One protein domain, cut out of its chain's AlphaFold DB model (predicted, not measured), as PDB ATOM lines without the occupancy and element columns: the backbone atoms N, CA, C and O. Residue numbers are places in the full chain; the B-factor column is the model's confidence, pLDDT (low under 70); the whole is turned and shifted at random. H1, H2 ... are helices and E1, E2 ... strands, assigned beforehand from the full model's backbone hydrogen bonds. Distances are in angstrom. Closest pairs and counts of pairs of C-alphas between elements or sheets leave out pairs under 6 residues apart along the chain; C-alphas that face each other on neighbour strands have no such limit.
ATOM      1  N   THR A1053     173.172 181.004 143.940       89.12
ATOM      2  CA  THR A1053     173.593 180.231 142.767       89.12
ATOM      3  C   THR A1053     173.994 181.164 141.635       89.12
ATOM      4  O   THR A1053     173.331 182.180 141.425       89.12
ATOM      5  N   ALA A1054     175.018 180.782 140.879       89.00
ATOM      6  CA  ALA A1054     175.353 181.389 139.598       89.00
ATOM      7  C   ALA A1054     175.684 180.305 138.563       89.00
ATOM      8  O   ALA A1054     176.293 179.281 138.891       89.00
ATOM      9  N   THR A1055     175.287 180.520 137.314       87.88
ATOM     10  CA  THR A1055     175.516 179.591 136.205       87.88
ATOM     11  C   THR A1055     176.802 179.923 135.452       87.88
ATOM     12  O   THR A1055     177.230 181.076 135.333       87.88
ATOM     13  N   MET A1056     177.467 178.891 134.925       82.06
ATOM     14  CA  MET A1056     178.717 179.070 134.190       82.06
ATOM     15  C   MET A1056     178.466 179.619 132.777       82.06
ATOM     16  O   MET A1056     178.353 178.874 131.805       82.06
ATOM     17  N   HIS A1057     178.404 180.943 132.659       72.88
ATOM     18  CA  HIS A1057     178.227 181.659 131.392       72.88
ATOM     19  C   HIS A1057     179.480 181.632 130.503       72.88
ATOM     20  O   HIS A1057     179.403 181.412 129.293       72.88
ATOM     21  N   SER A1058     180.650 181.871 131.102       69.19
ATOM     22  CA  SER A1058     181.952 181.873 130.433       69.19
ATOM     23  C   SER A1058     183.094 181.714 131.450       69.19
ATOM     24  O   SER A1058     182.860 181.682 132.657       69.19
ATOM     25  N   GLY A1059     184.337 181.616 130.969       75.44
ATOM     26  CA  GLY A1059     185.519 181.543 131.830       75.44
ATOM     27  C   GLY A1059     185.730 180.166 132.467       75.44
ATOM     28  O   GLY A1059     185.594 179.137 131.808       75.44
ATOM     29  N   SER A1060     186.131 180.159 133.737       84.69
ATOM     30  CA  SER A1060     186.378 178.964 134.548       84.69
ATOM     31  C   SER A1060     185.869 179.180 135.972       84.69
ATOM     32  O   SER A1060     185.751 180.319 136.426       84.69
ATOM     33  N   LEU A1061     185.656 178.099 136.728       84.69
ATOM     34  CA  LEU A1061     185.247 178.193 138.134       84.69
ATOM     35  C   LEU A1061     186.228 179.032 138.978       84.69
ATOM     36  O   LEU A1061     185.805 179.784 139.847       84.69
ATOM     37  N   SER A1062     187.533 178.986 138.683       84.00
ATOM     38  CA  SER A1062     188.526 179.846 139.345       84.00
ATOM     39  C   SER A1062     188.308 181.343 139.095       84.00
ATOM     40  O   SER A1062     188.625 182.144 139.970       84.00
ATOM     41  N   GLN A1063     187.773 181.718 137.927       83.81
ATOM     42  CA  GLN A1063     187.423 183.100 137.600       83.81
ATOM     43  C   GLN A1063     186.133 183.519 138.311       83.81
ATOM     44  O   GLN A1063     186.125 184.559 138.953       83.81
ATOM     45  N   MET A1064     185.088 182.679 138.302       87.94
ATOM     46  CA  MET A1064     183.853 182.963 139.050       87.94
ATOM     47  C   MET A1064     184.132 183.120 140.556       87.94
ATOM     48  O   MET A1064     183.635 184.045 141.183       87.94
ATOM     49  N   ILE A1065     184.995 182.281 141.137       87.75
ATOM     50  CA  ILE A1065     185.439 182.409 142.537       87.75
ATOM     51  C   ILE A1065     186.200 183.721 142.770       87.75
ATOM     52  O   ILE A1065     185.956 184.396 143.769       87.75
ATOM     53  N   TYR A1066     187.083 184.115 141.849       86.75
ATOM     54  CA  TYR A1066     187.758 185.411 141.935       86.75
ATOM     55  C   TYR A1066     186.770 186.584 141.863       86.75
ATOM     56  O   TYR A1066     186.926 187.549 142.604       86.75
ATOM     57  N   ASP A1067     185.749 186.496 141.012       87.50
ATOM     58  CA  ASP A1067     184.771 187.565 140.811       87.50
ATOM     59  C   ASP A1067     183.749 187.682 141.950       87.50
ATOM     60  O   ASP A1067     183.349 188.797 142.272       87.50
ATOM     61  N   VAL A1068     183.385 186.577 142.614       88.38
ATOM     62  CA  VAL A1068     182.479 186.587 143.780       88.38
ATOM     63  C   VAL A1068     183.189 187.000 145.074       88.38
ATOM     64  O   VAL A1068     182.650 187.797 145.836       88.38
ATOM     65  N   TYR A1069     184.397 186.482 145.336       86.94
ATOM     66  CA  TYR A1069     185.106 186.693 146.611       86.94
ATOM     67  C   TYR A1069     186.288 187.677 146.521       86.94
ATOM     68  O   TYR A1069     187.022 187.867 147.494       86.94
ATOM     69  N   GLY A1070     186.553 188.273 145.355       80.38
ATOM     70  CA  GLY A1070     187.719 189.138 145.104       80.38
ATOM     71  C   GLY A1070     189.079 188.420 145.162       80.38
ATOM     72  O   GLY A1070     190.126 189.060 145.071       80.38
ATOM     73  N   GLN A1071     189.107 187.100 145.364       78.69
ATOM     74  CA  GLN A1071     190.338 186.319 145.465       78.69
ATOM     75  C   GLN A1071     190.137 184.862 145.056       78.69
ATOM     76  O   GLN A1071     189.061 184.293 145.208       78.69
ATOM     77  N   PHE A1072     191.221 184.226 144.612       82.94
ATOM     78  CA  PHE A1072     191.261 182.795 144.339       82.94
ATOM     79  C   PHE A1072     192.419 182.140 145.096       82.94
ATOM     80  O   PHE A1072     193.577 182.534 144.954       82.94
ATOM     81  N   ASN A1073     192.109 181.109 145.882       81.00
ATOM     82  CA  ASN A1073     193.081 180.209 146.496       81.00
ATOM     83  C   ASN A1073     192.492 178.783 146.576       81.00
ATOM     84  O   ASN A1073     191.321 178.564 146.254       81.00
ATOM     85  N   GLN A1074     193.303 177.801 146.980       81.06
ATOM     86  CA  GLN A1074     192.871 176.397 147.000       81.06
ATOM     87  C   GLN A1074     191.815 176.090 148.074       81.06
ATOM     88  O   GLN A1074     191.025 175.172 147.873       81.06
ATOM     89  N   ASP A1075     191.744 176.863 149.159       83.31
ATOM     90  CA  ASP A1075     190.758 176.671 150.228       83.31
ATOM     91  C   ASP A1075     189.376 177.223 149.839       83.31
ATOM     92  O   ASP A1075     188.354 176.626 150.175       83.31
ATOM     93  N   PHE A1076     189.324 178.311 149.065       85.75
ATOM     94  CA  PHE A1076     188.088 178.824 148.456       85.75
ATOM     95  C   PHE A1076     187.583 177.867 147.366       85.75
ATOM     96  O   PHE A1076     186.418 177.480 147.384       85.75
ATOM     97  N   LEU A1077     188.470 177.396 146.477       85.81
ATOM     98  CA  LEU A1077     188.121 176.377 145.479       85.81
ATOM     99  C   LEU A1077     187.599 175.088 146.129       85.81
ATOM    100  O   LEU A1077     186.638 174.499 145.642       85.81
ATOM    101  N   ARG A1078     188.213 174.668 147.240       85.56
ATOM    102  CA  ARG A1078     187.784 173.497 148.001       85.56
ATOM    103  C   ARG A1078     186.404 173.688 148.627       85.56
ATOM    104  O   ARG A1078     185.572 172.809 148.457       85.56
ATOM    105  N   GLN A1079     186.146 174.802 149.310       87.44
ATOM    106  CA  GLN A1079     184.844 175.053 149.945       87.44
ATOM    107  C   GLN A1079     183.712 175.166 148.916       87.44
ATOM    108  O   GLN A1079     182.639 174.609 149.127       87.44
ATOM    109  N   VAL A1080     183.961 175.806 147.769       88.25
ATOM    110  CA  VAL A1080     182.992 175.851 146.663       88.25
ATOM    111  C   VAL A1080     182.771 174.455 146.068       88.25
ATOM    112  O   VAL A1080     181.633 174.098 145.789       88.25
ATOM    113  N   ALA A1081     183.803 173.614 145.939       85.88
ATOM    114  CA  ALA A1081     183.623 172.222 145.513       85.88
ATOM    115  C   ALA A1081     182.875 171.361 146.559       85.88
ATOM    116  O   ALA A1081     182.038 170.544 146.190       85.88
ATOM    117  N   GLU A1082     183.120 171.564 147.857       86.25
ATOM    118  CA  GLU A1082     182.416 170.871 148.950       86.25
ATOM    119  C   GLU A1082     180.936 171.288 149.046       86.25
ATOM    120  O   GLU A1082     180.086 170.447 149.336       86.25
ATOM    121  N   ALA A1083     180.608 172.543 148.717       87.19
ATOM    122  CA  ALA A1083     179.232 173.026 148.574       87.19
ATOM    123  C   ALA A1083     178.529 172.537 147.288       87.19
ATOM    124  O   ALA A1083     177.306 172.626 147.195       87.19
ATOM    125  N   ASN A1084     179.277 172.008 146.311       88.81
ATOM    126  CA  ASN A1084     178.760 171.567 145.013       88.81
ATOM    127  C   ASN A1084     179.151 170.114 144.681       88.81
ATOM    128  O   ASN A1084     179.876 169.870 143.711       88.81
ATOM    129  N   PRO A1085     178.642 169.114 145.426       80.06
ATOM    130  CA  PRO A1085     178.944 167.700 145.189       80.06
ATOM    131  C   PRO A1085     178.481 167.173 143.813       80.06
ATOM    132  O   PRO A1085     178.843 166.059 143.436       80.06
ATOM    133  N   GLN A1086     177.703 167.945 143.044       77.69
ATOM    134  CA  GLN A1086     177.371 167.658 141.645       77.69
ATOM    135  C   GLN A1086     178.534 167.918 140.662       77.69
ATOM    136  O   GLN A1086     178.542 167.358 139.561       77.69
ATOM    137  N   ILE A1087     179.535 168.726 141.038       77.75
ATOM    138  CA  ILE A1087     180.687 169.071 140.189       77.75
ATOM    139  C   ILE A1087     181.741 167.958 140.286       77.75
ATOM    140  O   ILE A1087     182.649 167.980 141.113       77.75
ATOM    141  N   ASN A1088     181.607 166.959 139.412       60.72
ATOM    142  CA  ASN A1088     182.432 165.744 139.426       60.72
ATOM    143  C   ASN A1088     183.908 165.984 139.031       60.72
ATOM    144  O   ASN A1088     184.783 165.236 139.465       60.72
ATOM    145  N   ASP A1089     184.194 167.013 138.226       71.94
ATOM    146  CA  ASP A1089     185.551 167.526 138.005       71.94
ATOM    147  C   ASP A1089     185.524 169.057 137.911       71.94
ATOM    148  O   ASP A1089     185.043 169.652 136.946       71.94
ATOM    149  N   VAL A1090     186.111 169.673 138.933       68.75
ATOM    150  CA  VAL A1090     186.320 171.114 139.131       68.75
ATOM    151  C   VAL A1090     187.041 171.785 137.943       68.75
ATOM    152  O   VAL A1090     186.925 172.993 137.747       68.75
ATOM    153  N   ASN A1091     187.767 171.015 137.124       69.31
ATOM    154  CA  ASN A1091     188.531 171.486 135.963       69.31
ATOM    155  C   ASN A1091     187.818 171.254 134.616       69.31
ATOM    156  O   ASN A1091     188.336 171.682 133.585       69.31
ATOM    157  N   ALA A1092     186.673 170.562 134.605       65.62
ATOM    158  CA  ALA A1092     185.975 170.128 133.389       65.62
ATOM    159  C   ALA A1092     184.476 170.490 133.385       65.62
ATOM    160  O   ALA A1092     183.668 169.807 132.754       65.62
ATOM    161  N   MET A1093     184.119 171.574 134.079       77.00
ATOM    162  CA  MET A1093     182.774 172.153 134.052       77.00
ATOM    163  C   MET A1093     182.349 172.583 132.642       77.00
ATOM    164  O   MET A1093     183.171 172.966 131.805       77.00
ATOM    165  N   SER A1094     181.045 172.521 132.392       75.06
ATOM    166  CA  SER A1094     180.394 172.911 131.145       75.06
ATOM    167  C   SER A1094     179.682 174.255 131.276       75.06
ATOM    168  O   SER A1094     179.244 174.654 132.353       75.06
ATOM    169  N   LEU A1095     179.529 174.957 130.149       79.62
ATOM    170  CA  LEU A1095     178.734 176.183 130.127       79.62
ATOM    171  C   LEU A1095     177.259 175.853 130.402       79.62
ATOM    172  O   LEU A1095     176.688 174.995 129.723       79.62
ATOM    173  N   GLY A1096     176.664 176.547 131.370       75.81
ATOM    174  CA  GLY A1096     175.324 176.275 131.899       75.81
ATOM    175  C   GLY A1096     175.269 175.376 133.143       75.81
ATOM    176  O   GLY A1096     174.170 175.121 133.624       75.81
ATOM    177  N   ASP A1097     176.403 174.916 133.686       83.81
ATOM    178  CA  ASP A1097     176.427 174.248 134.997       83.81
ATOM    179  C   ASP A1097     176.133 175.260 136.129       83.81
ATOM    180  O   ASP A1097     176.697 176.358 136.144       83.81
ATOM    181  N   GLU A1098     175.278 174.889 137.091       86.88
ATOM    182  CA  GLU A1098     174.954 175.690 138.286       86.88
ATOM    183  C   GLU A1098     175.979 175.484 139.418       86.88
ATOM    184  O   GLU A1098     176.293 174.350 139.801       86.88
ATOM    185  N   VAL A1099     176.456 176.595 139.990       88.94
ATOM    186  CA  VAL A1099     177.399 176.644 141.117       88.94
ATOM    187  C   VAL A1099     176.771 177.405 142.287       88.94
ATOM    188  O   VAL A1099     176.435 178.581 142.167       88.94
ATOM    189  N   VAL A1100     176.648 176.744 143.437       91.50
ATOM    190  CA  VAL A1100     176.269 177.331 144.730       91.50
ATOM    191  C   VAL A1100     177.503 177.968 145.379       91.50
ATOM    192  O   VAL A1100     178.529 177.307 145.525       91.50
ATOM    193  N   PHE A1101     177.423 179.220 145.818       92.00
ATOM    194  CA  PHE A1101     178.535 179.903 146.483       92.00
ATOM    195  C   PHE A1101     178.294 179.961 148.001       92.00
ATOM    196  O   PHE A1101     177.416 180.700 148.442       92.00
ATOM    197  N   PRO A1102     179.031 179.201 148.834       90.62
ATOM    198  CA  PRO A1102     178.881 179.267 150.286       90.62
ATOM    199  C   PRO A1102     179.348 180.625 150.855       90.62
ATOM    200  O   PRO A1102     180.156 181.311 150.217       90.62
ATOM    201  N   PRO A1103     178.891 181.014 152.062       88.88
ATOM    202  CA  PRO A1103     179.257 182.267 152.727       88.88
ATOM    203  C   PRO A1103     180.684 182.200 153.304       88.88
ATOM    204  O   PRO A1103     180.886 182.089 154.512       88.88
ATOM    205  N   ILE A1104     181.692 182.229 152.427       85.06
ATOM    206  CA  ILE A1104     183.107 182.234 152.822       85.06
ATOM    207  C   ILE A1104     183.519 183.663 153.198       85.06
ATOM    208  O   ILE A1104     183.826 184.478 152.330       85.06
ATOM    209  N   GLU A1105     183.536 183.962 154.494       75.81
ATOM    210  CA  GLU A1105     184.122 185.201 155.017       75.81
ATOM    211  C   GLU A1105     185.635 185.270 154.737       75.81
ATOM    212  O   GLU A1105     186.347 184.259 154.784       75.81
ATOM    213  N   SER A1106     186.162 186.475 154.498       59.50
ATOM    214  CA  SER A1106     187.614 186.663 154.427       59.50
ATOM    215  C   SER A1106     188.247 186.640 155.830       59.50
ATOM    216  O   SER A1106     187.809 187.396 156.698       59.50
ATOM    217  N   PRO A1107     189.322 185.858 156.073       52.16
ATOM    218  CA  PRO A1107     190.059 185.892 157.343       52.16
ATOM    219  C   PRO A1107     190.846 187.200 157.532       52.16
ATOM    220  O   PRO A1107     191.196 187.563 158.652       52.16
ATOM    221  N   GLU A1108     191.118 187.899 156.431       54.38
ATOM    222  CA  GLU A1108     191.498 189.303 156.400       54.38
ATOM    223  C   GLU A1108     190.263 190.051 155.893       54.38
ATOM    224  O   GLU A1108     190.144 190.276 154.692       54.38
ATOM    225  N   GLN A1109     189.290 190.376 156.752       52.97
ATOM    226  CA  GLN A1109     188.232 191.293 156.318       52.97
ATOM    227  C   GLN A1109     188.917 192.591 155.865       52.97
ATOM    228  O   GLN A1109     189.687 193.162 156.652       52.97
ATOM    229  N   PRO A1110     188.702 193.062 154.621       46.75
ATOM    230  CA  PRO A1110     189.208 194.363 154.243       46.75
ATOM    231  C   PRO A1110     188.594 195.377 155.198       46.75
ATOM    232  O   PRO A1110     187.385 195.370 155.433       46.75
ATOM    233  N   ALA A1111     189.415 196.289 155.713       47.03
ATOM    234  CA  ALA A1111     188.886 197.545 156.211       47.03
ATOM    235  C   ALA A1111     188.324 198.287 154.992       47.03
ATOM    236  O   ALA A1111     189.046 199.050 154.348       47.03
ATOM    237  N   PHE A1112     187.068 197.985 154.638       51.59
ATOM    238  CA  PHE A1112     186.301 198.722 153.644       51.59
ATOM    239  C   PHE A1112     186.421 200.186 154.047       51.59
ATOM    240  O   PHE A1112     186.027 200.520 155.167       51.59
ATOM    241  N   PRO A1113     187.101 201.027 153.254       52.06
ATOM    242  CA  PRO A1113     187.656 202.244 153.807       52.06
ATOM    243  C   PRO A1113     186.522 203.211 154.132       52.06
ATOM    244  O   PRO A1113     186.018 203.892 153.248       52.06
ATOM    245  N   LEU A1114     186.186 203.304 155.423       47.25
ATOM    246  CA  LEU A1114     185.228 204.249 156.022       47.25
ATOM    247  C   LEU A1114     185.627 205.726 155.801       47.25
ATOM    248  O   LEU A1114     184.919 206.640 156.206       47.25
ATOM    249  N   GLU A1115     186.779 205.946 155.163       54.12
ATOM    250  CA  GLU A1115     187.334 207.229 154.736       54.12
ATOM    251  C   GLU A1115     187.246 207.431 153.202       54.12
ATOM    252  O   GLU A1115     187.911 208.318 152.653       54.12
ATOM    253  N   ARG A1116     186.453 206.615 152.481       63.25
ATOM    254  CA  ARG A1116     186.226 206.742 151.031       63.25
ATOM    255  C   ARG A1116     184.777 206.532 150.595       63.25
ATOM    256  O   ARG A1116     184.094 205.621 151.055       63.25
ATOM    257  N   THR A1117     184.393 207.307 149.590       69.06
ATOM    258  CA  THR A1117     183.145 207.184 148.839       69.06
ATOM    259  C   THR A1117     183.362 206.331 147.586       69.06
ATOM    260  O   THR A1117     184.334 206.526 146.848       69.06
ATOM    261  N   TRP A1118     182.438 205.409 147.322       76.69
ATOM    262  CA  TRP A1118     182.433 204.531 146.149       76.69
ATOM    263  C   TRP A1118     181.249 204.850 145.234       76.69
ATOM    264  O   TRP A1118     180.211 205.325 145.699       76.69
ATOM    265  N   LEU A1119     181.392 204.559 143.940       83.50
ATOM    266  CA  LEU A1119     180.287 204.615 142.985       83.50
ATOM    267  C   LEU A1119     179.845 203.184 142.647       83.50
ATOM    268  O   LEU A1119     180.560 202.443 141.969       83.50
ATOM    269  N   GLY A1120     178.673 202.802 143.152       85.38
ATOM    270  CA  GLY A1120     177.927 201.648 142.668       85.38
ATOM    271  C   GLY A1120     177.368 201.935 141.277       85.38
ATOM    272  O   GLY A1120     177.000 203.069 140.981       85.38
ATOM    273  N   VAL A1121     177.318 200.920 140.418       86.19
ATOM    274  CA  VAL A1121     176.784 200.988 139.040       86.19
ATOM    275  C   VAL A1121     175.693 199.945 138.765       86.19
ATOM    276  O   VAL A1121     175.138 199.895 137.671       86.19
ATOM    277  N   GLY A1122     175.365 199.129 139.766       86.38
ATOM    278  CA  GLY A1122     174.238 198.199 139.795       86.38
ATOM    279  C   GLY A1122     174.166 197.535 141.170       86.38
ATOM    280  O   GLY A1122     175.195 197.392 141.830       86.38
ATOM    281  N   ASP A1123     172.977 197.143 141.620       88.44
ATOM    282  CA  ASP A1123     172.786 196.465 142.905       88.44
ATOM    283  C   ASP A1123     171.720 195.372 142.796       88.44
ATOM    284  O   ASP A1123     170.700 195.562 142.134       88.44
ATOM    285  N   ALA A1124     171.969 194.224 143.427       89.88
ATOM    286  CA  ALA A1124     171.201 193.005 143.210       89.88
ATOM    287  C   ALA A1124     170.969 192.189 144.490       89.88
ATOM    288  O   ALA A1124     171.818 192.101 145.375       89.88
ATOM    289  N   GLU A1125     169.813 191.524 144.539       87.00
ATOM    290  CA  GLU A1125     169.393 190.613 145.619       87.00
ATOM    291  C   GLU A1125     169.819 189.160 145.376       87.00
ATOM    292  O   GLU A1125     169.645 188.304 146.241       87.00
ATOM    293  N   THR A1126     170.375 188.861 144.197       89.81
ATOM    294  CA  THR A1126     170.873 187.528 143.851       89.81
ATOM    295  C   THR A1126     172.253 187.596 143.209       89.81
ATOM    296  O   THR A1126     172.562 188.516 142.448       89.81
ATOM    297  N   LEU A1127     173.077 186.589 143.498       90.19
ATOM    298  CA  LEU A1127     174.447 186.495 143.001       90.19
ATOM    299  C   LEU A1127     174.536 186.457 141.473       90.19
ATOM    300  O   LEU A1127     175.432 187.076 140.905       90.19
ATOM    301  N   GLU A1128     173.605 185.760 140.817       90.38
ATOM    302  CA  GLU A1128     173.537 185.691 139.355       90.38
ATOM    303  C   GLU A1128     173.347 187.088 138.751       90.38
ATOM    304  O   GLU A1128     174.139 187.501 137.913       90.38
ATOM    305  N   GLN A1129     172.376 187.864 139.246       88.81
ATOM    306  CA  GLN A1129     172.155 189.246 138.803       88.81
ATOM    307  C   GLN A1129     173.371 190.135 139.099       88.81
ATOM    308  O   GLN A1129     173.781 190.918 138.245       88.81
ATOM    309  N   GLY A1130     173.995 189.994 140.273       89.94
ATOM    310  CA  GLY A1130     175.234 190.707 140.604       89.94
ATOM    311  C   GLY A1130     176.371 190.410 139.616       89.94
ATOM    312  O   GLY A1130     177.089 191.318 139.199       89.94
ATOM    313  N   LEU A1131     176.501 189.155 139.177       89.38
ATOM    314  CA  LEU A1131     177.459 188.748 138.149       89.38
ATOM    315  C   LEU A1131     177.047 189.208 136.740       89.38
ATOM    316  O   LEU A1131     177.913 189.657 135.996       89.38
ATOM    317  N   GLU A1132     175.762 189.194 136.377       89.12
ATOM    318  CA  GLU A1132     175.265 189.792 135.126       89.12
ATOM    319  C   GLU A1132     175.609 191.289 135.055       89.12
ATOM    320  O   GLU A1132     176.212 191.732 134.075       89.12
ATOM    321  N   HIS A1133     175.326 192.062 136.112       88.75
ATOM    322  CA  HIS A1133     175.714 193.474 136.208       88.75
ATOM    323  C   HIS A1133     177.242 193.660 136.134       88.75
ATOM    324  O   HIS A1133     177.711 194.592 135.478       88.75
ATOM    325  N   LEU A1134     178.032 192.768 136.748       88.69
ATOM    326  CA  LEU A1134     179.498 192.803 136.697       88.69
ATOM    327  C   LEU A1134     180.021 192.571 135.272       88.69
ATOM    328  O   LEU A1134     180.914 193.287 134.813       88.69
ATOM    329  N   TYR A1135     179.478 191.577 134.566       89.06
ATOM    330  CA  TYR A1135     179.865 191.279 133.189       89.06
ATOM    331  C   TYR A1135     179.433 192.403 132.240       89.06
ATOM    332  O   TYR A1135     180.251 192.830 131.431       89.06
ATOM    333  N   LEU A1136     178.225 192.957 132.390       87.38
ATOM    334  CA  LEU A1136     177.755 194.106 131.604       87.38
ATOM    335  C   LEU A1136     178.633 195.350 131.813       87.38
ATOM    336  O   LEU A1136     179.025 195.990 130.837       87.38
ATOM    337  N   ALA A1137     179.000 195.674 133.058       85.56
ATOM    338  CA  ALA A1137     179.901 196.791 133.353       85.56
ATOM    339  C   ALA A1137     181.276 196.605 132.682       85.56
ATOM    340  O   ALA A1137     181.807 197.533 132.068       85.56
ATOM    341  N   ARG A1138     181.824 195.384 132.724       85.62
ATOM    342  CA  ARG A1138     183.106 195.041 132.088       85.62
ATOM    343  C   ARG A1138     183.031 194.997 130.558       85.62
ATOM    344  O   ARG A1138     183.982 195.418 129.907       85.62
ATOM    345  N   GLU A1139     181.920 194.551 129.966       84.94
ATOM    346  CA  GLU A1139     181.686 194.636 128.513       84.94
ATOM    347  C   GLU A1139     181.560 196.092 128.037       84.94
ATOM    348  O   GLU A1139     182.040 196.425 126.952       84.94
ATOM    349  N   ALA A1140     181.012 196.979 128.873       82.56
ATOM    350  CA  ALA A1140     181.009 198.427 128.654       82.56
ATOM    351  C   ALA A1140     182.378 199.105 128.900       82.56
ATOM    352  O   ALA A1140     182.512 200.309 128.684       82.56
ATOM    353  N   GLY A1141     183.401 198.348 129.317       80.38
ATOM    354  CA  GLY A1141     184.769 198.831 129.528       80.38
ATOM    355  C   GLY A1141     185.036 199.477 130.892       80.38
ATOM    356  O   GLY A1141     186.066 200.130 131.047       80.38
ATOM    357  N   LEU A1142     184.140 199.313 131.870       82.75
ATOM    358  CA  LEU A1142     184.322 199.808 133.236       82.75
ATOM    359  C   LEU A1142     185.174 198.831 134.060       82.75
ATOM    360  O   LEU A1142     184.925 197.622 134.053       82.75
ATOM    361  N   ASP A1143     186.148 199.354 134.811       83.38
ATOM    362  CA  ASP A1143     186.890 198.562 135.797       83.38
ATOM    363  C   ASP A1143     186.045 198.430 137.072       83.38
ATOM    364  O   ASP A1143     185.875 199.389 137.832       83.38
ATOM    365  N   ALA A1144     185.427 197.259 137.234       86.31
ATOM    366  CA  ALA A1144     184.362 197.017 138.200       86.31
ATOM    367  C   ALA A1144     184.519 195.677 138.940       86.31
ATOM    368  O   ALA A1144     184.963 194.659 138.383       86.31
ATOM    369  N   HIS A1145     184.088 195.687 140.201       86.25
ATOM    370  CA  HIS A1145     184.137 194.572 141.144       86.25
ATOM    371  C   HIS A1145     182.759 194.294 141.741       86.25
ATOM    372  O   HIS A1145     181.965 195.214 141.939       86.25
ATOM    373  N   LEU A1146     182.494 193.026 142.065       88.81
ATOM    374  CA  LEU A1146     181.290 192.636 142.785       88.81
ATOM    375  C   LEU A1146     181.554 192.652 144.293       88.81
ATOM    376  O   LEU A1146     182.386 191.907 144.816       88.81
ATOM    377  N   LEU A1147     180.821 193.509 144.988       87.88
ATOM    378  CA  LEU A1147     180.801 193.643 146.432       87.88
ATOM    379  C   LEU A1147     179.637 192.813 146.981       87.88
ATOM    380  O   LEU A1147     178.497 193.272 147.023       87.88
ATOM    381  N   THR A1148     179.924 191.574 147.383       88.62
ATOM    382  CA  THR A1148     178.942 190.717 148.056       88.62
ATOM    383  C   THR A1148     179.043 190.932 149.564       88.62
ATOM    384  O   THR A1148     180.103 190.707 150.161       88.62
ATOM    385  N   TYR A1149     177.946 191.374 150.181       87.31
ATOM    386  CA  TYR A1149     177.877 191.691 151.607       87.31
ATOM    387  C   TYR A1149     176.521 191.343 152.221       87.31
ATOM    388  O   TYR A1149     175.529 191.171 151.518       87.31
ATOM    389  N   TRP A1150     176.474 191.256 153.548       88.69
ATOM    390  CA  TRP A1150     175.239 191.092 154.311       88.69
ATOM    391  C   TRP A1150     175.219 192.025 155.523       88.69
ATOM    392  O   TRP A1150     176.233 192.143 156.206       88.69
ATOM    393  N   SER A1151     174.080 192.648 155.827       84.50
ATOM    394  CA  SER A1151     173.833 193.319 157.116       84.50
ATOM    395  C   SER A1151     172.448 192.963 157.659       84.50
ATOM    396  O   SER A1151     171.581 192.490 156.917       84.50
ATOM    397  N   ALA A1152     172.201 193.214 158.947       79.25
ATOM    398  CA  ALA A1152     170.891 192.964 159.551       79.25
ATOM    399  C   ALA A1152     169.790 193.903 159.010       79.25
ATOM    400  O   ALA A1152     168.605 193.576 159.124       79.25
ATOM    401  N   GLU A1153     170.187 195.045 158.435       77.19
ATOM    402  CA  GLU A1153     169.323 196.073 157.842       77.19
ATOM    403  C   GLU A1153     168.967 195.770 156.375       77.19
ATOM    404  O   GLU A1153     167.790 195.804 156.017       77.19
ATOM    405  N   PHE A1154     169.958 195.427 155.543       76.62
ATOM    406  CA  PHE A1154     169.787 195.269 154.088       76.62
ATOM    407  C   PHE A1154     169.689 193.813 153.611       76.62
ATOM    408  O   PHE A1154     169.379 193.570 152.444       76.62
ATOM    409  N   GLY A1155     169.944 192.838 154.489       86.31
ATOM    410  CA  GLY A1155     170.081 191.437 154.096       86.31
ATOM    411  C   GLY A1155     171.304 191.213 153.206       86.31
ATOM    412  O   GLY A1155     172.268 191.974 153.268       86.31
ATOM    413  N   LEU A1156     171.277 190.148 152.402       88.81
ATOM    414  CA  LEU A1156     172.329 189.828 151.432       88.81
ATOM    415  C   LEU A1156     172.179 190.724 150.188       88.81
ATOM    416  O   LEU A1156     171.113 190.743 149.573       88.81
ATOM    417  N   ARG A1157     173.245 191.438 149.811       89.81
ATOM    418  CA  ARG A1157     173.326 192.288 148.613       89.81
ATOM    419  C   ARG A1157     174.574 191.965 147.792       89.81
ATOM    420  O   ARG A1157     175.608 191.549 148.325       89.81
ATOM    421  N   HIS A1158     174.463 192.184 146.488       90.94
ATOM    422  CA  HIS A1158     175.493 191.930 145.485       90.94
ATOM    423  C   HIS A1158     175.665 193.182 144.616       90.94
ATOM    424  O   HIS A1158     175.145 193.268 143.502       90.94
ATOM    425  N   THR A1159     176.371 194.177 145.146       89.00
ATOM    426  CA  THR A1159     176.504 195.497 144.518       89.00
ATOM    427  C   THR A1159     177.730 195.548 143.614       89.00
ATOM    428  O   THR A1159     178.832 195.195 144.025       89.00
ATOM    429  N   VAL A1160     177.580 196.008 142.376       87.81
ATOM    430  CA  VAL A1160     178.709 196.223 141.461       87.81
ATOM    431  C   VAL A1160     179.233 197.636 141.654       87.81
ATOM    432  O   VAL A1160     178.492 198.602 141.487       87.81
ATOM    433  N   VAL A1161     180.513 197.760 141.997       87.81
ATOM    434  CA  VAL A1161     181.184 199.028 142.314       87.81
ATOM    435  C   VAL A1161     182.415 199.232 141.435       87.81
ATOM    436  O   VAL A1161     183.085 198.267 141.055       87.81
ATOM    437  N   LEU A1162     182.721 200.486 141.102       82.81
ATOM    438  CA  LEU A1162     183.935 200.831 140.356       82.81
ATOM    439  C   LEU A1162     185.205 200.630 141.202       82.81
ATOM    440  O   LEU A1162     185.179 200.739 142.427       82.81
ATOM    441  N   ALA A1163     186.329 200.366 140.533       69.88
ATOM    442  CA  ALA A1163     187.640 200.229 141.168       69.88
ATOM    443  C   ALA A1163     188.204 201.563 141.710       69.88
ATOM    444  O   ALA A1163     188.876 201.573 142.744       69.88
ATOM    445  N   GLU A1164     187.924 202.696 141.047       66.75
ATOM    446  CA  GLU A1164     188.292 204.022 141.568       66.75
ATOM    447  C   GLU A1164     187.402 204.402 142.770       66.75
ATOM    448  O   GLU A1164     186.177 204.289 142.726       66.75
ATOM    449  N   SER A1165     188.031 204.877 143.851       63.97
ATOM    450  CA  SER A1165     187.367 205.316 145.089       63.97
ATOM    451  C   SER A1165     187.853 206.697 145.516       63.97
ATOM    452  O   SER A1165     189.056 206.971 145.528       63.97
ATOM    453  N   PHE A1166     186.916 207.563 145.893       61.66
ATOM    454  CA  PHE A1166     187.166 208.967 146.215       61.66
ATOM    455  C   PHE A1166     187.452 209.116 147.715       61.66
ATOM    456  O   PHE A1166     186.723 208.569 148.536       61.66
ATOM    457  N   SER A1167     188.504 209.835 148.106       49.97
ATOM    458  CA  SER A1167     188.804 210.115 149.523       49.97
ATOM    459  C   SER A1167     187.866 211.174 150.106       49.97
ATOM    460  O   SER A1167     187.612 212.164 149.423       49.97
ATOM    461  N   LEU A1168     187.473 211.046 151.383       49.69
ATOM    462  CA  LEU A1168     186.594 212.001 152.091       49.69
ATOM    463  C   LEU A1168     187.011 213.485 151.999       49.69
ATOM    464  O   LEU A1168     186.151 214.355 152.105       49.69
ATOM    465  N   ASP A1169     188.296 213.787 151.788       48.22
ATOM    466  CA  ASP A1169     188.785 215.161 151.575       48.22
ATOM    467  C   ASP A1169     188.212 215.833 150.301       48.22
ATOM    468  O   ASP A1169     188.292 217.054 150.156       48.22
ATOM    469  N   PHE A1170     187.615 215.062 149.383       46.59
ATOM    470  CA  PHE A1170     186.891 215.550 148.208       46.59
ATOM    471  C   PHE A1170     185.390 215.276 148.360       46.59
ATOM    472  O   PHE A1170     184.956 214.135 148.498       46.59
ATOM    473  N   ASN A1171     184.587 216.344 148.323       48.78
ATOM    474  CA  ASN A1171     183.134 216.285 148.517       48.78
ATOM    475  C   ASN A1171     182.422 215.365 147.503       48.78
ATOM    476  O   ASN A1171     182.878 215.216 146.369       48.78
ATOM    477  N   GLN A1172     181.206 214.920 147.862       53.91
ATOM    478  CA  GLN A1172     180.199 214.262 146.999       53.91
ATOM    479  C   GLN A1172     180.169 214.749 145.542       53.91
ATOM    480  O   GLN A1172     179.950 213.962 144.625       53.91
ATOM    481  N   PHE A1173     180.404 216.047 145.333       55.25
ATOM    482  CA  PHE A1173     180.466 216.693 144.026       55.25
ATOM    483  C   PHE A1173     181.348 215.945 143.008       55.25
ATOM    484  O   PHE A1173     180.930 215.788 141.870       55.25
ATOM    485  N   THR A1174     182.505 215.404 143.406       60.16
ATOM    486  CA  THR A1174     183.407 214.700 142.475       60.16
ATOM    487  C   THR A1174     182.895 213.304 142.089       60.16
ATOM    488  O   THR A1174     183.058 212.888 140.944       60.16
ATOM    489  N   ALA A1175     182.176 212.607 142.978       58.91
ATOM    490  CA  ALA A1175     181.450 211.385 142.610       58.91
ATOM    491  C   ALA A1175     180.254 211.692 141.679       58.91
ATOM    492  O   ALA A1175     179.946 210.919 140.771       58.91
ATOM    493  N   ILE A1176     179.623 212.859 141.857       61.69
ATOM    494  CA  ILE A1176     178.550 213.380 140.992       61.69
ATOM    495  C   ILE A1176     179.086 213.843 139.622       61.69
ATOM    496  O   ILE A1176     178.383 213.729 138.620       61.69
ATOM    497  N   GLU A1177     180.341 214.284 139.533       62.28
ATOM    498  CA  GLU A1177     181.028 214.510 138.255       62.28
ATOM    499  C   GLU A1177     181.381 213.181 137.558       62.28
ATOM    500  O   GLU A1177     181.160 213.063 136.355       62.28
ATOM    501  N   GLY A1178     181.794 212.142 138.299       60.31
ATOM    502  CA  GLY A1178     182.018 210.786 137.764       60.31
ATOM    503  C   GLY A1178     180.757 210.117 137.188       60.31
ATOM    504  O   GLY A1178     180.807 209.482 136.132       60.31
ATOM    505  N   LEU A1179     179.586 210.355 137.794       63.62
ATOM    506  CA  LEU A1179     178.267 210.037 137.209       63.62
ATOM    507  C   LEU A1179     178.056 210.688 135.821       63.62
ATOM    508  O   LEU A1179     177.298 210.185 134.988       63.62
ATOM    509  N   GLY A1180     178.749 211.796 135.547       60.78
ATOM    510  CA  GLY A1180     178.787 212.485 134.262       60.78
ATOM    511  C   GLY A1180     179.598 211.777 133.169       60.78
ATOM    512  O   GLY A1180     179.362 212.065 131.991       60.78
ATOM    513  N   GLU A1181     180.479 210.833 133.516       66.81
ATOM    514  CA  GLU A1181     181.370 210.125 132.580       66.81
ATOM    515  C   GLU A1181     180.892 208.705 132.224       66.81
ATOM    516  O   GLU A1181     181.146 208.240 131.112       66.81
ATOM    517  N   LEU A1182     180.118 208.045 133.098       75.06
ATOM    518  CA  LEU A1182     179.563 206.698 132.867       75.06
ATOM    519  C   LEU A1182     178.779 206.556 131.538       75.06
ATOM    520  O   LEU A1182     178.133 207.510 131.091       75.06
ATOM    521  N   PRO A1183     178.715 205.364 130.914       77.62
ATOM    522  CA  PRO A1183     177.766 205.094 129.831       77.62
ATOM    523  C   PRO A1183     176.319 205.291 130.311       77.62
ATOM    524  O   PRO A1183     176.008 205.010 131.467       77.62
ATOM    525  N   GLN A1184     175.422 205.767 129.433       75.94
ATOM    526  CA  GLN A1184     174.039 206.128 129.809       75.94
ATOM    527  C   GLN A1184     173.293 205.002 130.542       75.94
ATOM    528  O   GLN A1184     172.580 205.273 131.499       75.94
ATOM    529  N   GLU A1185     173.526 203.754 130.138       76.62
ATOM    530  CA  GLU A1185     172.893 202.540 130.675       76.62
ATOM    531  C   GLU A1185     173.157 202.309 132.178       76.62
ATOM    532  O   GLU A1185     172.333 201.693 132.856       76.62
ATOM    533  N   PHE A1186     174.256 202.858 132.715       80.19
ATOM    534  CA  PHE A1186     174.622 202.762 134.135       80.19
ATOM    535  C   PHE A1186     174.294 204.029 134.936       80.19
ATOM    536  O   PHE A1186     174.180 203.952 136.154       80.19
ATOM    537  N   ARG A1187     174.100 205.194 134.295       78.12
ATOM    538  CA  ARG A1187     173.834 206.469 135.004       78.12
ATOM    539  C   ARG A1187     172.555 206.426 135.834       78.12
ATOM    540  O   ARG A1187     172.549 206.912 136.957       78.12
ATOM    541  N   ASP A1188     171.506 205.819 135.287       72.06
ATOM    542  CA  ASP A1188     170.188 205.735 135.929       72.06
ATOM    543  C   ASP A1188     170.141 204.697 137.072       72.06
ATOM    544  O   ASP A1188     169.167 204.647 137.820       72.06
ATOM    545  N   GLN A1189     171.187 203.870 137.210       73.62
ATOM    546  CA  GLN A1189     171.327 202.818 138.228       73.62
ATOM    547  C   GLN A1189     172.451 203.102 139.238       73.62
ATOM    548  O   GLN A1189     172.597 202.371 140.216       73.62
ATOM    549  N   ALA A1190     173.267 204.129 138.998       80.25
ATOM    550  CA  ALA A1190     174.481 204.362 139.760       80.25
ATOM    551  C   ALA A1190     174.215 205.108 141.076       80.25
ATOM    552  O   ALA A1190     173.520 206.125 141.123       80.25
ATOM    553  N   THR A1191     174.793 204.593 142.159       79.62
ATOM    554  CA  THR A1191     174.533 205.006 143.542       79.62
ATOM    555  C   THR A1191     175.828 205.383 144.252       79.62
ATOM    556  O   THR A1191     176.870 204.756 144.073       79.62
ATOM    557  N   VAL A1192     175.775 206.429 145.076       78.25
ATOM    558  CA  VAL A1192     176.927 206.877 145.867       78.25
ATOM    559  C   VAL A1192     176.916 206.138 147.205       78.25
ATOM    560  O   VAL A1192     175.965 206.265 147.973       78.25
ATOM    561  N   ILE A1193     177.960 205.353 147.473       75.44
ATOM    562  CA  ILE A1193     178.098 204.521 148.673       75.44
ATOM    563  C   ILE A1193     179.143 205.175 149.582       75.44
ATOM    564  O   ILE A1193     180.344 205.111 149.319       75.44
ATOM    565  N   GLU A1194     178.680 205.828 150.646       65.81
ATOM    566  CA  GLU A1194     179.509 206.635 151.567       65.81
ATOM    567  C   GLU A1194     179.997 205.847 152.800       65.81
ATOM    568  O   GLU A1194     180.423 206.420 153.799       65.81
ATOM    569  N   GLY A1195     179.909 204.518 152.730       66.75
ATOM    570  CA  GLY A1195     180.218 203.581 153.805       66.75
ATOM    571  C   GLY A1195     179.232 202.412 153.825       66.75
ATOM    572  O   GLY A1195     178.239 202.409 153.098       66.75
ATOM    573  N   LEU A1196     179.509 201.421 154.671       70.25
ATOM    574  CA  LEU A1196     178.608 200.310 154.985       70.25
ATOM    575  C   LEU A1196     178.322 200.317 156.502       70.25
ATOM    576  O   LEU A1196     179.193 200.756 157.260       70.25
ATOM    577  N   PRO A1197     177.146 199.846 156.965       71.00
ATOM    578  CA  PRO A1197     176.840 199.708 158.393       71.00
ATOM    579  C   PRO A1197     177.900 198.925 159.184       71.00
ATOM    580  O   PRO A1197     178.483 197.973 158.663       71.00
ATOM    581  N   GLU A1198     178.115 199.278 160.458       64.50
ATOM    582  CA  GLU A1198     179.129 198.645 161.332       64.50
ATOM    583  C   GLU A1198     178.913 197.132 161.567       64.50
ATOM    584  O   GLU A1198     179.836 196.446 162.004       64.50
ATOM    585  N   ASP A1199     177.716 196.598 161.295       71.00
ATOM    586  CA  ASP A1199     177.372 195.172 161.377       71.00
ATOM    587  C   ASP A1199     177.545 194.404 160.050       71.00
ATOM    588  O   ASP A1199     177.228 193.215 159.984       71.00
ATOM    589  N   THR A1200     178.048 195.056 158.996       79.19
ATOM    590  CA  THR A1200     178.134 194.466 157.653       79.19
ATOM    591  C   THR A1200     179.231 193.404 157.541       79.19
ATOM    592  O   THR A1200     180.420 193.691 157.683       79.19
ATOM    593  N   VAL A1201     178.839 192.179 157.195       80.12
ATOM    594  CA  VAL A1201     179.739 191.069 156.858       80.12
ATOM    595  C   VAL A1201     180.091 191.132 155.373       80.12
ATOM    596  O   VAL A1201     179.209 191.155 154.515       80.12
ATOM    597  N   LEU A1202     181.390 191.145 155.069       83.19
ATOM    598  CA  LEU A1202     181.934 191.234 153.712       83.19
ATOM    599  C   LEU A1202     182.492 189.888 153.238       83.19
ATOM    600  O   LEU A1202     183.381 189.312 153.871       83.19
ATOM    601  N   PHE A1203     182.012 189.425 152.083       84.62
ATOM    602  CA  PHE A1203     182.464 188.185 151.440       84.62
ATOM    603  C   PHE A1203     183.516 188.441 150.345       84.62
ATOM    604  O   PHE A1203     184.343 187.575 150.058       84.62
TER     605      PHE A1203
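What this domain is: This is residues 1053 to 1203 of the 1210 residues of the protein "AAA domain-containing protein" of Desulfovibrio sp (UniProt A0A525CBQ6). A strongly twisted antiparallel sheet, E4 - E5 - E3 - E6, forms the body, with the longest helix, H3, packed along it over E5; the small ladder E1 - E2 with H1 and H2 makes a lobe at one end, and H4 lies at the other. The printed part has 151 residues, with five named helices and six named strands in the order E1 H1 H2 E2 E3 H3 E4 E5 H4 H5 E6 along the chain; 77 residues are in named elements, and the class is mixed, helices and strands. It is compact, with a radius of gyration of the C-alphas of 16.2 A, and elongated, spanning 51 by 32 by 24 A.

Where its parts are: Begin in the large sheet at C-alpha 1144, (184.362, 197.017, 138.200), where E4, residues 1144 to 1151, starts its 22.0 A run. E5, 1155 to 1162, measures 21.7 A, and E3, 1116 to 1124, 21.8 A with a bend of 75 degrees at residue 1121. E6, 1191 to 1193, ends at (178.098, 204.521, 148.673). H3, 1127 to 1139, is 18.1 A long. Look next for H4, 1173 to 1178, and H5, 1184 to 1187. E1, 1053 to 1055, starts at (173.593, 180.231, 142.767); H1 is 1061 to 1069, H2 1074 to 1083 and E2 1098 to 1101.

How they stand to each other: In the hairpin E4 and E5, find N 1147 and O 1159 at 2.8 A. E3 is staggered: N 1160 and O 1122 of E5 and E3 are 2.8 A apart, N 1120 and O 1191 of E3 and E6 2.8 A. E3, H3, E4 and E5, H4 H5, E6 are split strand-helix-strand units, their like-directed strands having another between them, with right-handed crossovers. In two layers, helices on one face of a sheet, H3 and H4 are on this one. H3 is 8.0 A over it, at 6 degrees to E5 on the local plane; the closest C-alphas are Gly 1130 and His 1158, 5.0 A. H5 only grazes it with residues 1185 to 1187. H1 stands up from it over E4, Val 1068 and Leu 1146 having the closest C-alphas, 6.2 A. H1 and H2 only just touch, with 3 pairs of C-alphas within 8 A, the closest Ser 1062 and Leu 1077, 7.1 A. In the antiparallel neighbour strands E1 and E2, N 1054 and O 1099 are within hydrogen-bond range at 2.9 A. Every O i to N i+4 pair is within hydrogen-bond range in H1, H2, H3 and H4; H5 is too short for one.

The domain as a whole: The C-alphas farthest apart, Asn 1088 and Asn 1171, are 51.4 A apart. The printed part has no cut. The links H2 to E2 and E2 to E3 are long. Mean pLDDT of the printed part is 77.2; look for values under 70 at, among others, residues 1106 to 1117 and 1163 to 1181.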